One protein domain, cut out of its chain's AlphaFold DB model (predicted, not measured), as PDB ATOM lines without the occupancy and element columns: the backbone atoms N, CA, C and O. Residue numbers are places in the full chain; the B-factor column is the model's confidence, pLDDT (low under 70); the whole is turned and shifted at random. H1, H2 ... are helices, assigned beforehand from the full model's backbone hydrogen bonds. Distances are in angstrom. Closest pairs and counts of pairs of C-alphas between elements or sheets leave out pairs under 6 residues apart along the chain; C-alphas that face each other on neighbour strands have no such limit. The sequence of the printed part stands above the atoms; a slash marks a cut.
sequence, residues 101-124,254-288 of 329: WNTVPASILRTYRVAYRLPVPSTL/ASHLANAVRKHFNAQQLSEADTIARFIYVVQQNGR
ATOM      1  N   TRP A 101     321.416 345.395 225.540       89.88
ATOM      2  CA  TRP A 101     320.771 346.708 225.675       89.88
ATOM      3  C   TRP A 101     320.564 347.460 224.346       89.88
ATOM      4  O   TRP A 101     319.769 348.393 224.300       89.88
ATOM      5  N   ASN A 102     321.256 347.061 223.273       89.62
ATOM      6  CA  ASN A 102     321.095 347.623 221.929       89.62
ATOM      7  C   ASN A 102     319.853 347.096 221.192       89.62
ATOM      8  O   ASN A 102     319.356 347.785 220.304       89.62
ATOM      9  N   THR A 103     319.361 345.900 221.532       93.62
ATOM     10  CA  THR A 103     318.132 345.333 220.948       93.62
ATOM     11  C   THR A 103     316.882 345.834 221.672       93.62
ATOM     12  O   THR A 103     315.785 345.804 221.115       93.62
ATOM     13  N   VAL A 104     317.039 346.359 222.894       91.94
ATOM     14  CA  VAL A 104     315.943 346.922 223.687       91.94
ATOM     15  C   VAL A 104     315.366 348.170 222.992       91.94
ATOM     16  O   VAL A 104     316.107 349.110 222.690       91.94
ATOM     17  N   PRO A 105     314.034 348.242 222.786       92.19
ATOM     18  CA  PRO A 105     313.379 349.396 222.184       92.19
ATOM     19  C   PRO A 105     313.737 350.721 222.865       92.19
ATOM     20  O   PRO A 105     313.719 350.854 224.091       92.19
ATOM     21  N   ALA A 106     313.967 351.759 222.059       88.56
ATOM     22  CA  ALA A 106     314.336 353.083 222.561       88.56
ATOM     23  C   ALA A 106     313.267 353.716 223.478       88.56
ATOM     24  O   ALA A 106     313.589 354.602 224.267       88.56
ATOM     25  N   SER A 107     311.999 353.300 223.383       88.12
ATOM     26  CA  SER A 107     310.943 353.698 224.323       88.12
ATOM     27  C   SER A 107     311.240 353.204 225.740       88.12
ATOM     28  O   SER A 107     311.246 354.008 226.668       88.12
ATOM     29  N   ILE A 108     311.579 351.923 225.890       92.44
ATOM     30  CA  ILE A 108     311.898 351.292 227.176       92.44
ATOM     31  C   ILE A 108     313.153 351.921 227.782       92.44
ATOM     32  O   ILE A 108     313.141 352.316 228.947       92.44
ATOM     33  N   LEU A 109     314.208 352.106 226.981       92.50
ATOM     34  CA  LEU A 109     315.442 352.751 227.446       92.50
ATOM     35  C   LEU A 109     315.196 354.185 227.952       92.50
ATOM     36  O   LEU A 109     315.826 354.626 228.915       92.50
ATOM     37  N   ARG A 110     314.254 354.924 227.345       90.56
ATOM     38  CA  ARG A 110     313.855 356.262 227.818       90.56
ATOM     39  C   ARG A 110     313.054 356.199 229.111       90.56
ATOM     40  O   ARG A 110     313.325 357.004 229.999       90.56
ATOM     41  N   THR A 111     312.109 355.266 229.231       92.81
ATOM     42  CA  THR A 111     311.368 355.051 230.482       92.81
ATOM     43  C   THR A 111     312.332 354.733 231.618       92.81
ATOM     44  O   THR A 111     312.265 355.370 232.666       92.81
ATOM     45  N   TYR A 112     313.306 353.851 231.376       94.00
ATOM     46  CA  TYR A 112     314.363 353.540 232.335       94.00
ATOM     47  C   TYR A 112     315.184 354.787 232.696       94.00
ATOM     48  O   TYR A 112     315.376 355.081 233.875       94.00
ATOM     49  N   ARG A 113     315.608 355.579 231.698       91.19
ATOM     50  CA  ARG A 113     316.315 356.852 231.927       91.19
ATOM     51  C   ARG A 113     315.548 357.772 232.879       91.19
ATOM     52  O   ARG A 113     316.160 358.357 233.767       91.19
ATOM     53  N   VAL A 114     314.239 357.927 232.674       90.75
ATOM     54  CA  VAL A 114     313.388 358.809 233.488       90.75
ATOM     55  C   VAL A 114     313.179 358.234 234.889       90.75
ATOM     56  O   VAL A 114     313.366 358.962 235.860       90.75
ATOM     57  N   ALA A 115     312.858 356.941 234.998       94.50
ATOM     58  CA  ALA A 115     312.587 356.269 236.270       94.50
ATOM     59  C   ALA A 115     313.784 356.329 237.229       94.50
ATOM     60  O   ALA A 115     313.626 356.644 238.405       94.50
ATOM     61  N   TYR A 116     314.990 356.105 236.706       92.94
ATOM     62  CA  TYR A 116     316.228 356.095 237.490       92.94
ATOM     63  C   TYR A 116     317.015 357.411 237.399       92.94
ATOM     64  O   TYR A 116     318.146 357.494 237.867       92.94
ATOM     65  N   ARG A 117     316.423 358.455 236.797       92.38
ATOM     66  CA  ARG A 117     316.994 359.810 236.662       92.38
ATOM     67  C   ARG A 117     318.447 359.798 236.167       92.38
ATOM     68  O   ARG A 117     319.283 360.547 236.674       92.38
ATOM     69  N   LEU A 118     318.752 358.946 235.184       90.38
ATOM     70  CA  LEU A 118     320.126 358.768 234.711       90.38
ATOM     71  C   LEU A 118     320.667 360.099 234.162       90.38
ATOM     72  O   LEU A 118     319.992 360.724 233.333       90.38
ATOM     73  N   PRO A 119     321.890 360.507 234.552       83.00
ATOM     74  CA  PRO A 119     322.553 361.680 234.003       83.00
ATOM     75  C   PRO A 119     323.049 361.358 232.592       83.00
ATOM     76  O   PRO A 119     324.212 361.043 232.361       83.00
ATOM     77  N   VAL A 120     322.130 361.402 231.635       82.25
ATOM     78  CA  VAL A 120     322.450 361.343 230.212       82.25
ATOM     79  C   VAL A 120     322.408 362.778 229.714       82.25
ATOM     80  O   VAL A 120     321.343 363.399 229.829       82.25
ATOM     81  N   PRO A 121     323.529 363.341 229.229       69.19
ATOM     82  CA  PRO A 121     323.524 364.680 228.672       69.19
ATOM     83  C   PRO A 121     322.480 364.692 227.573       69.19
ATOM     84  O   PRO A 121     322.580 363.951 226.606       69.19
ATOM     85  N   SER A 122     321.445 365.496 227.774       61.44
ATOM     86  CA  SER A 122     320.389 365.668 226.801       61.44
ATOM     87  C   SER A 122     321.027 366.203 225.515       61.44
ATOM     88  O   SER A 122     321.287 367.396 225.408       61.44
ATOM     89  N   THR A 123     321.272 365.331 224.534       55.66
ATOM     90  CA  THR A 123     321.715 365.644 223.154       55.66
ATOM     91  C   THR A 123     320.766 366.599 222.441       55.66
ATOM     92  O   THR A 123     321.083 367.130 221.380       55.66
ATOM     93  N   LEU A 124     319.643 366.898 223.087       55.12
ATOM     94  CA  LEU A 124     318.828 368.087 222.951       55.12
ATOM     95  C   LEU A 124     319.598 369.401 223.245       55.12
ATOM     96  O   LEU A 124     319.062 370.333 223.840       55.12
ATOM     97  N   ALA A 254     319.732 355.592 220.022       84.12
ATOM     98  CA  ALA A 254     319.419 354.475 220.918       84.12
ATOM     99  C   ALA A 254     320.673 353.871 221.577       84.12
ATOM    100  O   ALA A 254     320.628 353.479 222.741       84.12
ATOM    101  N   SER A 255     321.812 353.895 220.876       86.88
ATOM    102  CA  SER A 255     323.110 353.431 221.378       86.88
ATOM    103  C   SER A 255     323.614 354.210 222.598       86.88
ATOM    104  O   SER A 255     324.201 353.621 223.505       86.88
ATOM    105  N   HIS A 256     323.371 355.523 222.670       88.50
ATOM    106  CA  HIS A 256     323.804 356.330 223.812       88.50
ATOM    107  C   HIS A 256     322.977 356.009 225.061       88.50
ATOM    108  O   HIS A 256     323.533 355.799 226.141       88.50
ATOM    109  N   LEU A 257     321.658 355.867 224.890       89.56
ATOM    110  CA  LEU A 257     320.761 355.415 225.952       89.56
ATOM    111  C   LEU A 257     321.136 354.010 226.431       89.56
ATOM    112  O   LEU A 257     321.272 353.804 227.633       89.56
ATOM    113  N   ALA A 258     321.367 353.073 225.511       92.06
ATOM    114  CA  ALA A 258     321.754 351.704 225.837       92.06
ATOM    115  C   ALA A 258     323.044 351.659 226.669       92.06
ATOM    116  O   ALA A 258     323.106 350.976 227.689       92.06
ATOM    117  N   ASN A 259     324.058 352.441 226.289       91.94
ATOM    118  CA  ASN A 259     325.314 352.519 227.035       91.94
ATOM    119  C   ASN A 259     325.136 353.125 228.431       91.94
ATOM    120  O   ASN A 259     325.722 352.622 229.388       91.94
ATOM    121  N   ALA A 260     324.335 354.184 228.567       91.62
ATOM    122  CA  ALA A 260     324.056 354.789 229.866       91.62
ATOM    123  C   ALA A 260     323.290 353.831 230.790       91.62
ATOM    124  O   ALA A 260     323.670 353.669 231.949       91.62
ATOM    125  N   VAL A 261     322.265 353.155 230.263       92.50
ATOM    126  CA  VAL A 261     321.494 352.138 230.992       92.50
ATOM    127  C   VAL A 261     322.397 350.984 231.412       92.50
ATOM    128  O   VAL A 261     322.417 350.643 232.588       92.50
ATOM    129  N   ARG A 262     323.222 350.454 230.501       91.19
ATOM    130  CA  ARG A 262     324.195 349.396 230.809       91.19
ATOM    131  C   ARG A 262     325.154 349.817 231.925       91.19
ATOM    132  O   ARG A 262     325.383 349.047 232.851       91.19
ATOM    133  N   LYS A 263     325.704 351.037 231.862       92.44
ATOM    134  CA  LYS A 263     326.601 351.573 232.903       92.44
ATOM    135  C   LYS A 263     325.899 351.680 234.255       92.44
ATOM    136  O   LYS A 263     326.455 351.228 235.248       92.44
ATOM    137  N   HIS A 264     324.693 352.246 234.287       92.88
ATOM    138  CA  HIS A 264     323.903 352.378 235.510       92.88
ATOM    139  C   HIS A 264     323.552 351.013 236.105       92.88
ATOM    140  O   HIS A 264     323.800 350.775 237.280       92.88
ATOM    141  N   PHE A 265     323.044 350.100 235.276       90.50
ATOM    142  CA  PHE A 265     322.678 348.749 235.682       90.50
ATOM    143  C   PHE A 265     323.878 347.987 236.260       90.50
ATOM    144  O   PHE A 265     323.780 347.411 237.338       90.50
ATOM    145  N   ASN A 266     325.041 348.060 235.602       88.38
ATOM    146  CA  ASN A 266     326.271 347.446 236.105       88.38
ATOM    147  C   ASN A 266     326.758 348.086 237.417       88.38
ATOM    148  O   ASN A 266     327.304 347.389 238.268       88.38
ATOM    149  N   ALA A 267     326.573 349.397 237.588       89.12
ATOM    150  CA  ALA A 267     326.956 350.112 238.805       89.12
ATOM    151  C   ALA A 267     326.014 349.840 239.987       89.12
ATOM    152  O   ALA A 267     326.413 350.019 241.134       89.12
ATOM    153  N   GLN A 268     324.784 349.396 239.723       88.00
ATOM    154  CA  GLN A 268     323.757 349.193 240.740       88.00
ATOM    155  C   GLN A 268     324.055 348.015 241.683       88.00
ATOM    156  O   GLN A 268     323.322 347.854 242.653       88.00
ATOM    157  N   GLN A 269     325.117 347.232 241.413       81.81
ATOM    158  CA  GLN A 269     325.592 346.095 242.221       81.81
ATOM    159  C   GLN A 269     324.430 345.329 242.857       81.81
ATOM    160  O   GLN A 269     324.316 345.221 244.077       81.81
ATOM    161  N   LEU A 270     323.507 344.859 242.016       82.56
ATOM    162  CA  LEU A 270     322.386 344.071 242.498       82.56
ATOM    163  C   LEU A 270     322.947 342.756 243.041       82.56
ATOM    164  O   LEU A 270     323.429 341.922 242.277       82.56
ATOM    165  N   SER A 271     322.916 342.608 244.366       84.25
ATOM    166  CA  SER A 271     323.196 341.338 245.026       84.25
ATOM    167  C   SER A 271     322.143 340.337 244.571       84.25
ATOM    168  O   SER A 271     320.934 340.570 244.701       84.25
ATOM    169  N   GLU A 272     322.599 339.230 243.993       79.00
ATOM    170  CA  GLU A 272     321.724 338.145 243.566       79.00
ATOM    171  C   GLU A 272     320.912 337.622 244.754       79.00
ATOM    172  O   GLU A 272     319.690 337.503 244.658       79.00
ATOM    173  N   ALA A 273     321.562 337.447 245.910       87.12
ATOM    174  CA  ALA A 273     320.914 337.029 247.147       87.12
ATOM    175  C   ALA A 273     319.782 337.986 247.565       87.12
ATOM    176  O   ALA A 273     318.679 337.531 247.868       87.12
ATOM    177  N   ASP A 274     320.005 339.305 247.507       88.62
ATOM    178  CA  ASP A 274     318.969 340.295 247.843       88.62
ATOM    179  C   ASP A 274     317.814 340.280 246.840       88.62
ATOM    180  O   ASP A 274     316.651 340.469 247.206       88.62
ATOM    181  N   THR A 275     318.127 340.075 245.562       89.25
ATOM    182  CA  THR A 275     317.129 340.051 244.492       89.25
ATOM    183  C   THR A 275     316.241 338.818 244.618       89.25
ATOM    184  O   THR A 275     315.017 338.945 244.571       89.25
ATOM    185  N   ILE A 276     316.838 337.649 244.864       88.25
ATOM    186  CA  ILE A 276     316.120 336.397 245.124       88.25
ATOM    187  C   ILE A 276     315.279 336.527 246.397       88.25
ATOM    188  O   ILE A 276     314.093 336.207 246.370       88.25
ATOM    189  N   ALA A 277     315.838 337.059 247.487       92.69
ATOM    190  CA  ALA A 277     315.104 337.250 248.737       92.69
ATOM    191  C   ALA A 277     313.883 338.168 248.554       92.69
ATOM    192  O   ALA A 277     312.783 337.826 248.990       92.69
ATOM    193  N   ARG A 278     314.040 339.304 247.855       90.50
ATOM    194  CA  ARG A 278     312.922 340.209 247.529       90.50
ATOM    195  C   ARG A 278     311.891 339.542 246.630       90.50
ATOM    196  O   ARG A 278     310.700 339.729 246.854       90.50
ATOM    197  N   PHE A 279     312.325 338.773 245.634       92.69
ATOM    198  CA  PHE A 279     311.421 338.052 244.745       92.69
ATOM    199  C   PHE A 279     310.596 337.010 245.505       92.69
ATOM    200  O   PHE A 279     309.372 337.045 245.434       92.69
ATOM    201  N   ILE A 280     311.247 336.140 246.285       93.19
ATOM    202  CA  ILE A 280     310.576 335.126 247.110       93.19
ATOM    203  C   ILE A 280     309.604 335.798 248.078       93.19
ATOM    204  O   ILE A 280     308.463 335.357 248.191       93.19
ATOM    205  N   TYR A 281     310.018 336.892 248.721       92.88
ATOM    206  CA  TYR A 281     309.146 337.665 249.598       92.88
ATOM    207  C   TYR A 281     307.911 338.183 248.851       92.88
ATOM    208  O   TYR A 281     306.795 337.910 249.276       92.88
ATOM    209  N   VAL A 282     308.075 338.867 247.714       90.62
ATOM    210  CA  VAL A 282     306.944 339.395 246.929       90.62
ATOM    211  C   VAL A 282     306.022 338.273 246.451       90.62
ATOM    212  O   VAL A 282     304.810 338.397 246.570       90.62
ATOM    213  N   VAL A 283     306.557 337.154 245.961       90.31
ATOM    214  CA  VAL A 283     305.746 336.011 245.507       90.31
ATOM    215  C   VAL A 283     304.972 335.377 246.664       90.31
ATOM    216  O   VAL A 283     303.775 335.120 246.535       90.31
ATOM    217  N   GLN A 284     305.619 335.167 247.814       89.25
ATOM    218  CA  GLN A 284     304.966 334.605 248.998       89.25
ATOM    219  C   GLN A 284     303.910 335.548 249.586       89.25
ATOM    220  O   GLN A 284     302.863 335.083 250.040       89.25
ATOM    221  N   GLN A 285     304.159 336.859 249.562       80.88
ATOM    222  CA  GLN A 285     303.206 337.866 250.027       80.88
ATOM    223  C   GLN A 285     302.052 338.056 249.040       80.88
ATOM    224  O   GLN A 285     300.924 338.220 249.469       80.88
ATOM    225  N   ASN A 286     302.265 337.949 247.730       73.75
ATOM    226  CA  ASN A 286     301.184 338.109 246.751       73.75
ATOM    227  C   ASN A 286     300.173 336.946 246.771       73.75
ATOM    228  O   ASN A 286     299.030 337.128 246.359       73.75
ATOM    229  N   GLY A 287     300.566 335.766 247.265       64.94
ATOM    230  CA  GLY A 287     299.647 334.648 247.527       64.94
ATOM    231  C   GLY A 287     298.886 334.767 248.853       64.94
ATOM    232  O   GLY A 287     297.855 334.126 249.042       64.94
ATOM    233  N   ARG A 288     299.365 335.607 249.774       62.44
ATOM    234  CA  ARG A 288     298.663 335.948 251.009       62.44
ATOM    235  C   ARG A 288     298.028 337.301 250.777       62.44
ATOM    236  O   ARG A 288     298.679 338.316 250.976       62.44
TER     237      ARG A 288
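What this domain is: This is residues 101 to 124 and 254 to 288 of the 329 residues of the protein "SAP30_Sin3_bdg domain-containing protein" of Exophiala spinifera (UniProt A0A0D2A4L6). The longest helix, H3, lies on an arm, residues 266 to 288, that sticks out from a small body in which two helices, H1 and H2, pack on each other at a slant. The body without that arm spans 21 by 20 by 16 A, and the arm makes the length of the whole. The printed part has 59 residues with three named helices, in the order H1, H2, H3, and no named strand; the class is all helix. The whole is loose, with a radius of gyration of the C-alphas of 14.8 A, and spans 47 by 21 by 21 A.

How they stand to each other: H3, residues 272 to 286, touches no helix, and residues 266 to 288 stand free. A tight link of 4 residues joins it to H2, residues 254 to 267, yet the two are apart. H2 touches H1, residues 106 to 115; their closest C-alphas are those of Ala 254 and Ala 106, 5.5 A apart. H1 and H2 run the same way at a steep tilt of 42 degrees, with centres 10.5 A apart. H1 and H3 are apart. In H1, H2 and H3 every O i to N i+4 pair is within hydrogen-bond range.

Where its parts are: H3 has 15 residues and measures 20.8 A from C-alpha 272 to C-alpha 286, which is at (301.184, 338.109, 246.751). H2 has 14 residues and measures 19.9 A from C-alpha 254, at (319.419, 354.475, 220.918), to C-alpha 267. H1 has 10 residues and measures 14.2 A, beginning with C-alpha 106 at (314.336, 353.083, 222.561).

The domain as a whole: The two C-alphas farthest apart, those of Leu 124 and Arg 288, are 47.2 A from each other. Residues 125 to 253 are cut out, and C-alphas 124 and 254 are 13.8 A apart across the cut. The mean pLDDT of the printed part is 86.4; residues 121 to 124 and 287 to 288 are under 70.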